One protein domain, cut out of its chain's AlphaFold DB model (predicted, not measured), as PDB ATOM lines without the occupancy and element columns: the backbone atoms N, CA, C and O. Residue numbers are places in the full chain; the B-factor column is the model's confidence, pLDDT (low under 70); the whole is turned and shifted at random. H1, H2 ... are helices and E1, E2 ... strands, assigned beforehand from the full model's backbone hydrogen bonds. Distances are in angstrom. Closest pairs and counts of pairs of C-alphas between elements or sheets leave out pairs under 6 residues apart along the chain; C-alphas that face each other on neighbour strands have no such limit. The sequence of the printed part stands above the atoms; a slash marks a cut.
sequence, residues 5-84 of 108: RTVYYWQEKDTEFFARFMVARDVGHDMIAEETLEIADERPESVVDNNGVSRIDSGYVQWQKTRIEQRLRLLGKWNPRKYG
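Overview. This is residues 5 to 84 of the 108 residues of an uncharacterized protein of candidate division Zixibacteria bacterium (UniProt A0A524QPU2). Picture a long, thin rod in which two long helices, H2 and H3, run opposite ways and lie side by side over only part of H2, with a small two-strand hairpin, E1 and E2, joining them at one end. At the other end H1 folds back from the start of H2 at a corner, while the four-residue H4 packs on the late part of H3. The printed part has 80 residues, with named elements in the order H1, H2, E1, E2, H3, H4; the sheet, E1 - E2, is antiparallel and the class is mostly helix. The whole is extended, with a radius of gyration of the C-alphas of 19.1 A and spans of 65 by 26 by 16 A.

Along the chain. Find C-alpha 5 at (94.307, 88.232, 94.368); from there H1 runs through residues 5 to 13, 12.4 A from first to last C-alpha. H2 follows in residues 15 to 41 and takes you 39.5 A, from C-alpha 15 at (102.826, 78.974, 83.827) to C-alpha 41 at (123.536, 85.840, 116.782). Next come E1, residues 46 to 48, 6.8 A, and E2, residues 54 to 56, 7.1 A. H3, residues 58 to 78, runs 30.1 A. H4, residues 80 to 83, spans 5.1 A and ends at C-alpha 83, (112.265, 72.033, 107.402).

Arrangement. Start at H1, which touches H2 only at the corner by their link, where the C-alphas of Gln 11 and Phe 18 are closest at 4.7 A. The two run opposite ways at a steep tilt of 50 degrees. Farther along, residues 29 to 40 of H2 alone touch H3, and the closest C-alphas are those of Thr 36 and Ile 68, 5.3 A apart. H2 and H3 run opposite ways at a shallow tilt of 27 degrees. Between them in the chain is the hairpin of E1 and E2, antiparallel at 143 degrees; look for N 47 and O 55, and N 55 and O 47, each pair within hydrogen-bond range at 2.8 A. E1 and H3 are near each other. Residues 72 to 76 of H3 alone touch H4, with the C-alphas of Gly 76 and Tyr 83 closest at 4.8 A. H4 and H2 are near each other, but H1 and H3 are apart. In H1, H2 and H3 every O i to N i+4 pair is within hydrogen-bond range; H4 is too short for such a pair, and its one O i to N i+3 pair is not within range.

Size, cuts and confidence. The two C-alphas farthest apart are those of Lys 13 and Asn 51, at 64.9 A. The printed part has no cut, and its five links between named elements are tight. The mean pLDDT of the printed part is 96.6, and no printed residue is under 70.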
ATOM      1  N   ARG A   5      95.212  88.774  95.396       97.31
ATOM      2  CA  ARG A   5      94.307  88.232  94.368       97.31
ATOM      3  C   ARG A   5      94.866  88.389  92.957       97.31
ATOM      4  O   ARG A   5      94.723  87.487  92.145       97.31
ATOM      5  N   THR A   6      95.503  89.524  92.682       97.44
ATOM      6  CA  THR A   6      96.104  89.798  91.370       97.44
ATOM      7  C   THR A   6      97.275  88.851  91.110       97.44
ATOM      8  O   THR A   6      97.383  88.288  90.029       97.44
ATOM      9  N   VAL A   7      98.113  88.616  92.125       95.38
ATOM     10  CA  VAL A   7      99.249  87.685  92.025       95.38
ATOM     11  C   VAL A   7      98.771  86.249  91.808       95.38
ATOM     12  O   VAL A   7      99.322  85.553  90.962       95.38
ATOM     13  N   TYR A   8      97.729  85.814  92.520       95.62
ATOM     14  CA  TYR A   8      97.157  84.474  92.339       95.62
ATOM     15  C   TYR A   8      96.536  84.303  90.954       95.62
ATOM     16  O   TYR A   8      96.762  83.293  90.300       95.62
ATOM     17  N   TYR A   9      95.846  85.330  90.453       97.25
ATOM     18  CA  TYR A   9      95.347  85.319  89.082       97.25
ATOM     19  C   TYR A   9      96.482  85.156  88.055       97.25
ATOM     20  O   TYR A   9      96.346  84.383  87.110       97.25
ATOM     21  N   TRP A  10      97.623  85.826  88.242       96.94
ATOM     22  CA  TRP A  10      98.783  85.643  87.359       96.94
ATOM     23  C   TRP A  10      99.375  84.236  87.449       96.94
ATOM     24  O   TRP A  10      99.701  83.665  86.416       96.94
ATOM     25  N   GLN A  11      99.464  83.652  88.647       96.62
ATOM     26  CA  GLN A  11      99.913  82.265  88.824       96.62
ATOM     27  C   GLN A  11      99.038  81.259  88.073       96.62
ATOM     28  O   GLN A  11      99.555  80.299  87.515       96.62
ATOM     29  N   GLU A  12      97.722  81.476  88.052       96.25
ATOM     30  CA  GLU A  12      96.786  80.599  87.343       96.25
ATOM     31  C   GLU A  12      96.860  80.748  85.818       96.25
ATOM     32  O   GLU A  12      96.574  79.798  85.089       96.25
ATOM     33  N   LYS A  13      97.186  81.946  85.319       97.31
ATOM     34  CA  LYS A  13      97.142  82.268  83.883       97.31
ATOM     35  C   LYS A  13      98.481  82.150  83.165       97.31
ATOM     36  O   LYS A  13      98.476  81.944  81.956       97.31
ATOM     37  N   ASP A  14      99.594  82.281  83.878       97.62
ATOM     38  CA  ASP A  14     100.945  82.278  83.322       97.62
ATOM     39  C   ASP A  14     101.802  81.217  84.030       97.62
ATOM     40  O   ASP A  14     102.234  81.374  85.177       97.62
ATOM     41  N   THR A  15     102.051  80.115  83.322       96.56
ATOM     42  CA  THR A  15     102.826  78.974  83.827       96.56
ATOM     43  C   THR A  15     104.306  79.301  84.019       96.56
ATOM     44  O   THR A  15     104.945  78.742  84.913       96.56
ATOM     45  N   GLU A  16     104.862  80.223  83.232       97.56
ATOM     46  CA  GLU A  16     106.256  80.647  83.354       97.56
ATOM     47  C   GLU A  16     106.432  81.542  84.587       97.56
ATOM     48  O   GLU A  16     107.369  81.371  85.375       97.56
ATOM     49  N   PHE A  17     105.485  82.458  84.809       97.38
ATOM     50  CA  PHE A  17     105.414  83.240  86.039       97.38
ATOM     51  C   PHE A  17     105.254  82.345  87.262       97.38
ATOM     52  O   PHE A  17     105.976  82.529  88.245       97.38
ATOM     53  N   PHE A  18     104.364  81.354  87.201       97.44
ATOM     54  CA  PHE A  18     104.192  80.386  88.278       97.44
ATOM     55  C   PHE A  18     105.501  79.651  88.603       97.44
ATOM     56  O   PHE A  18     105.884  79.580  89.772       97.44
ATOM     57  N   ALA A  19     106.235  79.174  87.592       97.75
ATOM     58  CA  ALA A  19     107.513  78.491  87.796       97.75
ATOM     59  C   ALA A  19     108.542  79.386  88.511       97.75
ATOM     60  O   ALA A  19     109.129  78.977  89.515       97.75
ATOM     61  N   ARG A  20     108.714  80.636  88.059       97.75
ATOM     62  CA  ARG A  20     109.611  81.601  88.721       97.75
ATOM     63  C   ARG A  20     109.153  81.937  90.139       97.75
ATOM     64  O   ARG A  20     109.983  82.030  91.041       97.75
ATOM     65  N   PHE A  21     107.846  82.093  90.349       96.56
ATOM     66  CA  PHE A  21     107.277  82.341  91.671       96.56
ATOM     67  C   PHE A  21     107.585  81.193  92.635       96.56
ATOM     68  O   PHE A  21     107.935  81.439  93.789       96.56
ATOM     69  N   MET A  22     107.483  79.947  92.174       95.94
ATOM     70  CA  MET A  22     107.763  78.791  93.017       95.94
ATOM     71  C   MET A  22     109.230  78.719  93.439       95.94
ATOM     72  O   MET A  22     109.506  78.479  94.612       95.94
ATOM     73  N   VAL A  23     110.157  79.007  92.520       97.25
ATOM     74  CA  VAL A  23     111.589  79.125  92.842       97.25
ATOM     75  C   VAL A  23     111.823  80.247  93.852       97.25
ATOM     76  O   VAL A  23     112.487  80.037  94.862       97.25
ATOM     77  N   ALA A  24     111.220  81.419  93.634       97.25
ATOM     78  CA  ALA A  24     111.328  82.538  94.566       97.25
ATOM     79  C   ALA A  24     110.779  82.195  95.961       97.25
ATOM     80  O   ALA A  24     111.322  82.655  96.963       97.25
ATOM     81  N   ARG A  25     109.729  81.367  96.052       95.69
ATOM     82  CA  ARG A  25     109.202  80.887  97.334       95.69
ATOM     83  C   ARG A  25     110.143  79.926  98.042       95.69
ATOM     84  O   ARG A  25     110.292  80.059  99.250       95.69
ATOM     85  N   ASP A  26     110.765  78.999  97.322       96.69
ATOM     86  CA  ASP A  26     111.738  78.073  97.913       96.69
ATOM     87  C   ASP A  26     112.957  78.838  98.453       96.69
ATOM     88  O   ASP A  26     113.287  78.700  99.628       96.69
ATOM     89  N   VAL A  27     113.519  79.759  97.660       98.12
ATOM     90  CA  VAL A  27     114.608  80.655  98.098       98.12
ATOM     91  C   VAL A  27     114.169  81.541  99.267       98.12
ATOM     92  O   VAL A  27     114.907  81.718 100.229       98.12
ATOM     93  N   GLY A  28     112.947  82.076  99.231       98.12
ATOM     94  CA  GLY A  28     112.409  82.882 100.325       98.12
ATOM     95  C   GLY A  28     112.286  82.107 101.640       98.12
ATOM     96  O   GLY A  28     112.473  82.686 102.705       98.12
ATOM     97  N   HIS A  29     112.005  80.802 101.596       98.38
ATOM     98  CA  HIS A  29     112.026  79.964 102.796       98.38
ATOM     99  C   HIS A  29     113.443  79.803 103.358       98.38
ATOM    100  O   HIS A  29     113.612  79.816 104.575       98.38
ATOM    101  N   ASP A  30     114.448  79.700 102.491       98.19
ATOM    102  CA  ASP A  30     115.851  79.620 102.904       98.19
ATOM    103  C   ASP A  30     116.325  80.920 103.551       98.19
ATOM    104  O   ASP A  30     116.910  80.881 104.628       98.19
ATOM    105  N   MET A  31     115.948  82.066 102.982       98.50
ATOM    106  CA  MET A  31     116.214  83.371 103.593       98.50
ATOM    107  C   MET A  31     115.591  83.501 104.986       98.50
ATOM    108  O   MET A  31     116.228  84.010 105.897       98.50
ATOM    109  N   ILE A  32     114.361  83.010 105.192       98.38
ATOM    110  CA  ILE A  32     113.738  83.023 106.526       98.38
ATOM    111  C   ILE A  32     114.538  82.160 107.508       98.38
ATOM    112  O   ILE A  32     114.622  82.511 108.684       98.38
ATOM    113  N   ALA A  33     115.104  81.036 107.060       98.12
ATOM    114  CA  ALA A  33     115.961  80.208 107.901       98.12
ATOM    115  C   ALA A  33     117.276  80.932 108.242       98.12
ATOM    116  O   ALA A  33     117.659  80.957 109.409       98.12
ATOM    117  N   GLU A  34     117.921  81.585 107.275       98.25
ATOM    118  CA  GLU A  34     119.116  82.408 107.524       98.25
ATOM    119  C   GLU A  34     118.826  83.557 108.499       98.25
ATOM    120  O   GLU A  34     119.537  83.706 109.489       98.25
ATOM    121  N   GLU A  35     117.709  84.274 108.332       98.38
ATOM    122  CA  GLU A  35     117.273  85.305 109.284       98.38
ATOM    123  C   GLU A  35     117.118  84.759 110.712       98.38
ATOM    124  O   GLU A  35     117.333  85.489 111.678       98.38
ATOM    125  N   THR A  36     116.719  83.491 110.897       98.38
ATOM    126  CA  THR A  36     116.652  82.930 112.259       98.38
ATOM    127  C   THR A  36     118.023  82.802 112.910       98.38
ATOM    128  O   THR A  36     118.105  82.963 114.127       98.38
ATOM    129  N   LEU A  37     119.074  82.554 112.124       97.75
ATOM    130  CA  LEU A  37     120.454  82.543 112.607       97.75
ATOM    131  C   LEU A  37     120.909  83.964 112.936       97.75
ATOM    132  O   LEU A  37     121.411  84.194 114.029       97.75
ATOM    133  N   GLU A  38     120.629  84.927 112.056       98.25
ATOM    134  CA  GLU A  38     120.955  86.336 112.301       98.25
ATOM    135  C   GLU A  38     120.318  86.858 113.598       98.25
ATOM    136  O   GLU A  38     120.993  87.491 114.405       98.25
ATOM    137  N   ILE A  39     119.042  86.536 113.848       97.94
ATOM    138  CA  ILE A  39     118.345  86.896 115.096       97.94
ATOM    139  C   ILE A  39     118.971  86.188 116.307       97.94
ATOM    140  O   ILE A  39     118.996  86.735 117.405       97.94
ATOM    141  N   ALA A  40     119.440  84.950 116.152       97.00
ATOM    142  CA  ALA A  40     120.069  84.226 117.252       97.00
ATOM    143  C   ALA A  40     121.439  84.817 117.624       97.00
ATOM    144  O   ALA A  40     121.773  84.868 118.808       97.00
ATOM    145  N   ASP A  41     122.194  85.275 116.625       97.19
ATOM    146  CA  ASP A  41     123.536  85.840 116.782       97.19
ATOM    147  C   ASP A  41     123.521  87.336 117.158       97.19
ATOM    148  O   ASP A  41     124.532  87.873 117.626       97.19
ATOM    149  N   GLU A  42     122.384  88.021 116.993       96.81
ATOM    150  CA  GLU A  42     122.209  89.420 117.382       96.81
ATOM    151  C   GLU A  42     122.430  89.601 118.894       96.81
ATOM    152  O   GLU A  42     121.780  88.974 119.743       96.81
ATOM    153  N   ARG A  43     123.374  90.486 119.244       95.69
ATOM    154  CA  ARG A  43     123.748  90.740 120.638       95.69
ATOM    155  C   ARG A  43     122.564  91.354 121.399       95.69
ATOM    156  O   ARG A  43     122.127  92.441 121.029       95.69
ATOM    157  N   PRO A  44     122.129  90.751 122.522       94.12
ATOM    158  CA  PRO A  44     121.034  91.291 123.311       94.12
ATOM    159  C   PRO A  44     121.296  92.690 123.859       94.12
ATOM    160  O   PRO A  44     122.403  92.988 124.324       94.12
ATOM    161  N   GLU A  45     120.246  93.510 123.881       93.88
ATOM    162  CA  GLU A  45     120.272  94.793 124.576       93.88
ATOM    163  C   GLU A  45     120.501  94.613 126.083       93.88
ATOM    164  O   GLU A  45     120.161  93.589 126.687       93.88
ATOM    165  N   SER A  46     121.098  95.631 126.701       94.81
ATOM    166  CA  SER A  46     121.301  95.683 128.145       94.81
ATOM    167  C   SER A  46     120.374  96.702 128.793       94.81
ATOM    168  O   SER A  46     120.252  97.821 128.302       94.81
ATOM    169  N   VAL A  47     119.828  96.359 129.954       94.88
ATOM    170  CA  VAL A  47     119.048  97.244 130.821       94.88
ATOM    171  C   VAL A  47     119.812  97.516 132.112       94.88
ATOM    172  O   VAL A  47     120.510  96.646 132.636       94.88
ATOM    173  N   VAL A  48     119.702  98.737 132.629       94.81
ATOM    174  CA  VAL A  48     120.288  99.123 133.919       94.81
ATOM    175  C   VAL A  48     119.227  98.952 134.999       94.81
ATOM    176  O   VAL A  48     118.114  99.454 134.855       94.81
ATOM    177  N   ASP A  49     119.553  98.217 136.063       90.00
ATOM    178  CA  ASP A  49     118.641  98.033 137.191       90.00
ATOM    179  C   ASP A  49     118.594  99.264 138.116       90.00
ATOM    180  O   ASP A  49     119.375 100.210 137.990       90.00
ATOM    181  N   ASN A  50     117.694  99.237 139.099       91.81
ATOM    182  CA  ASN A  50     117.542 100.325 140.072       91.81
ATOM    183  C   ASN A  50     118.795 100.576 140.935       91.81
ATOM    184  O   ASN A  50     118.880 101.609 141.591       91.81
ATOM    185  N   ASN A  51     119.758  99.650 140.941       92.38
ATOM    186  CA  ASN A  51     121.023  99.765 141.661       92.38
ATOM    187  C   ASN A  51     122.169 100.246 140.747       92.38
ATOM    188  O   ASN A  51     123.321 100.266 141.175       92.38
ATOM    189  N   GLY A  52     121.878 100.614 139.493       92.75
ATOM    190  CA  GLY A  52     122.876 101.064 138.521       92.75
ATOM    191  C   GLY A  52     123.666  99.931 137.857       92.75
ATOM    192  O   GLY A  52     124.653 100.197 137.173       92.75
ATOM    193  N   VAL A  53     123.262  98.669 138.032       94.44
ATOM    194  CA  VAL A  53     123.947  97.509 137.451       94.44
ATOM    195  C   VAL A  53     123.366  97.202 136.072       94.44
ATOM    196  O   VAL A  53     122.178  96.911 135.942       94.44
ATOM    197  N   SER A  54     124.213  97.220 135.041       95.25
ATOM    198  CA  SER A  54     123.841  96.791 133.687       95.25
ATOM    199  C   SER A  54     123.717  95.264 133.611       95.25
ATOM    200  O   SER A  54     124.615  94.536 134.042       95.25
ATOM    201  N   ARG A  55     122.600  94.772 133.068       94.00
ATOM    202  CA  ARG A  55     122.326  93.350 132.810       94.00
ATOM    203  C   ARG A  55     121.734  93.173 131.418       94.00
ATOM    204  O   ARG A  55     121.161  94.104 130.869       94.00
ATOM    205  N   ILE A  56     121.845  91.971 130.858       95.69
ATOM    206  CA  ILE A  56     121.136  91.614 129.621       95.69
ATOM    207  C   ILE A  56     119.627  91.707 129.861       95.69
ATOM    208  O   ILE A  56     119.133  91.224 130.882       95.69
ATOM    209  N   ASP A  57     118.903  92.291 128.911       95.88
ATOM    210  CA  ASP A  57     117.449  92.316 128.940       95.88
ATOM    211  C   ASP A  57     116.866  90.936 128.607       95.88
ATOM    212  O   ASP A  57     116.892  90.462 127.468       95.88
ATOM    213  N   SER A  58     116.287  90.283 129.615       95.25
ATOM    214  CA  SER A  58     115.571  89.021 129.431       95.25
ATOM    215  C   SER A  58     114.352  89.155 128.512       95.25
ATOM    216  O   SER A  58     113.991  88.188 127.841       95.25
ATOM    217  N   GLY A  59     113.718  90.333 128.471       96.44
ATOM    218  CA  GLY A  59     112.592  90.626 127.586       96.44
ATOM    219  C   GLY A  59     113.018  90.608 126.123       96.44
ATOM    220  O   GLY A  59     112.396  89.916 125.315       96.44
ATOM    221  N   TYR A  60     114.133  91.271 125.807       96.69
ATOM    222  CA  TYR A  60     114.749  91.220 124.485       96.69
ATOM    223  C   TYR A  60     115.073  89.778 124.064       96.69
ATOM    224  O   TYR A  60     114.651  89.333 122.996       96.69
ATOM    225  N   VAL A  61     115.723  88.990 124.932       97.00
ATOM    226  CA  VAL A  61     116.034  87.574 124.645       97.00
ATOM    227  C   VAL A  61     114.765  86.759 124.365       97.00
ATOM    228  O   VAL A  61     114.715  85.986 123.405       97.00
ATOM    229  N   GLN A  62     113.708  86.943 125.160       97.94
ATOM    230  CA  GLN A  62     112.442  86.231 124.964       97.94
ATOM    231  C   GLN A  62     111.725  86.659 123.671       97.94
ATOM    232  O   GLN A  62     111.090  85.831 123.005       97.94
ATOM    233  N   TRP A  63     111.840  87.929 123.282       97.44
ATOM    234  CA  TRP A  63     111.316  88.435 122.017       97.44
ATOM    235  C   TRP A  63     112.028  87.797 120.818       97.44
ATOM    236  O   TRP A  63     111.356  87.272 119.923       97.44
ATOM    237  N   GLN A  64     113.365  87.740 120.839       98.06
ATOM    238  CA  GLN A  64     114.158  87.049 119.815       98.06
ATOM    239  C   GLN A  64     113.776  85.570 119.714       98.06
ATOM    240  O   GLN A  64     113.466  85.074 118.629       98.06
ATOM    241  N   LYS A  65     113.673  84.879 120.857       97.94
ATOM    242  CA  LYS A  65     113.224  83.483 120.911       97.94
ATOM    243  C   LYS A  65     111.852  83.295 120.263       97.94
ATOM    244  O   LYS A  65     111.677  82.405 119.437       97.94
ATOM    245  N   THR A  66     110.890  84.163 120.575       98.44
ATOM    246  CA  THR A  66     109.536  84.106 119.998       98.44
ATOM    247  C   THR A  66     109.560  84.289 118.476       98.44
ATOM    248  O   THR A  66     108.857  83.585 117.746       98.44
ATOM    249  N   ARG A  67     110.401  85.205 117.978       98.25
ATOM    250  CA  ARG A  67     110.605  85.450 116.543       98.25
ATOM    251  C   ARG A  67     111.197  84.237 115.824       98.25
ATOM    252  O   ARG A  67     110.739  83.934 114.719       98.25
ATOM    253  N   ILE A  68     112.185  83.578 116.427       98.50
ATOM    254  CA  ILE A  68     112.826  82.373 115.885       98.50
ATOM    255  C   ILE A  68     111.822  81.217 115.866       98.50
ATOM    256  O   ILE A  68     111.583  80.627 114.814       98.50
ATOM    257  N   GLU A  69     111.162  80.946 116.994       98.31
ATOM    258  CA  GLU A  69     110.193  79.852 117.105       98.31
ATOM    259  C   GLU A  69     109.072  79.969 116.077       98.31
ATOM    260  O   GLU A  69     108.710  78.977 115.441       98.31
ATOM    261  N   GLN A  70     108.522  81.172 115.888       98.31
ATOM    262  CA  GLN A  70     107.441  81.334 114.929       98.31
ATOM    263  C   GLN A  70     107.907  81.125 113.481       98.31
ATOM    264  O   GLN A  70     107.218  80.475 112.695       98.31
ATOM    265  N   ARG A  71     109.091  81.627 113.117       98.50
ATOM    266  CA  ARG A  71     109.655  81.394 111.779       98.50
ATOM    267  C   ARG A  71     109.865  79.903 111.520       98.50
ATOM    268  O   ARG A  71     109.395  79.405 110.501       98.50
ATOM    269  N   LEU A  72     110.474  79.181 112.460       97.81
ATOM    270  CA  LEU A  72     110.710  77.739 112.329       97.81
ATOM    271  C   LEU A  72     109.400  76.944 112.235       97.81
ATOM    272  O   LEU A  72     109.274  76.070 111.377       97.81
ATOM    273  N   ARG A  73     108.382  77.283 113.042       97.81
ATOM    274  CA  ARG A  73     107.056  76.640 112.960       97.81
ATOM    275  C   ARG A  73     106.401  76.857 111.600       97.81
ATOM    276  O   ARG A  73     105.861  75.908 111.035       97.81
ATOM    277  N   LEU A  74     106.445  78.078 111.068       97.88
ATOM    278  CA  LEU A  74     105.915  78.373 109.737       97.88
ATOM    279  C   LEU A  74     106.696  77.635 108.647       97.88
ATOM    280  O   LEU A  74     106.068  77.025 107.787       97.88
ATOM    281  N   LEU A  75     108.031  77.609 108.711       98.06
ATOM    282  CA  LEU A  75     108.873  76.880 107.757       98.06
ATOM    283  C   LEU A  75     108.561  75.382 107.728       98.06
ATOM    284  O   LEU A  75     108.392  74.819 106.646       98.06
ATOM    285  N   GLY A  76     108.383  74.756 108.895       97.56
ATOM    286  CA  GLY A  76     107.975  73.353 108.990       97.56
ATOM    287  C   GLY A  76     106.602  73.067 108.363       97.56
ATOM    288  O   GLY A  76     106.339  71.934 107.964       97.56
ATOM    289  N   LYS A  77     105.724  74.074 108.231       96.81
ATOM    290  CA  LYS A  77     104.420  73.950 107.549       96.81
ATOM    291  C   LYS A  77     104.464  74.349 106.074       96.81
ATOM    292  O   LYS A  77     103.765  73.736 105.273       96.81
ATOM    293  N   TRP A  78     105.252  75.355 105.705       96.62
ATOM    294  CA  TRP A  78     105.344  75.863 104.333       96.62
ATOM    295  C   TRP A  78     106.267  75.028 103.445       96.62
ATOM    296  O   TRP A  78     106.001  74.894 102.253       96.62
ATOM    297  N   ASN A  79     107.328  74.443 104.008       96.69
ATOM    298  CA  ASN A  79     108.266  73.575 103.294       96.69
ATOM    299  C   ASN A  79     108.678  72.367 104.164       96.69
ATOM    300  O   ASN A  79     109.851  72.220 104.522       96.69
ATOM    301  N   PRO A  80     107.728  71.467 104.498       95.69
ATOM    302  CA  PRO A  80     107.973  70.312 105.370       95.69
ATOM    303  C   PRO A  80     109.031  69.353 104.812       95.69
ATOM    304  O   PRO A  80     109.698  68.658 105.568       95.69
ATOM    305  N   ARG A  81     109.229  69.331 103.489       94.25
ATOM    306  CA  ARG A  81     110.275  68.526 102.848       94.25
ATOM    307  C   ARG A  81     111.675  68.908 103.343       94.25
ATOM    308  O   ARG A  81     112.507  68.022 103.522       94.25
ATOM    309  N   LYS A  82     111.940  70.208 103.516       95.38
ATOM    310  CA  LYS A  82     113.254  70.731 103.921       95.38
ATOM    311  C   LYS A  82     113.342  70.989 105.426       95.38
ATOM    312  O   LYS A  82     114.355  70.648 106.025       95.38
ATOM    313  N   TYR A  83     112.279  71.534 106.020       96.31
ATOM    314  CA  TYR A  83     112.265  72.033 107.402       96.31
ATOM    315  C   TYR A  83     111.279  71.307 108.326       96.31
ATOM    316  O   TYR A  83     111.068  71.736 109.457       96.31
ATOM    317  N   GLY A  84     110.625  70.248 107.850       94.31
ATOM    318  CA  GLY A  84     109.746  69.434 108.683       94.31
ATOM    319  C   GLY A  84     110.531  68.499 109.598       94.31
ATOM    320  O   GLY A  84     111.627  68.044 109.256       94.31
TER     321      GLY A  84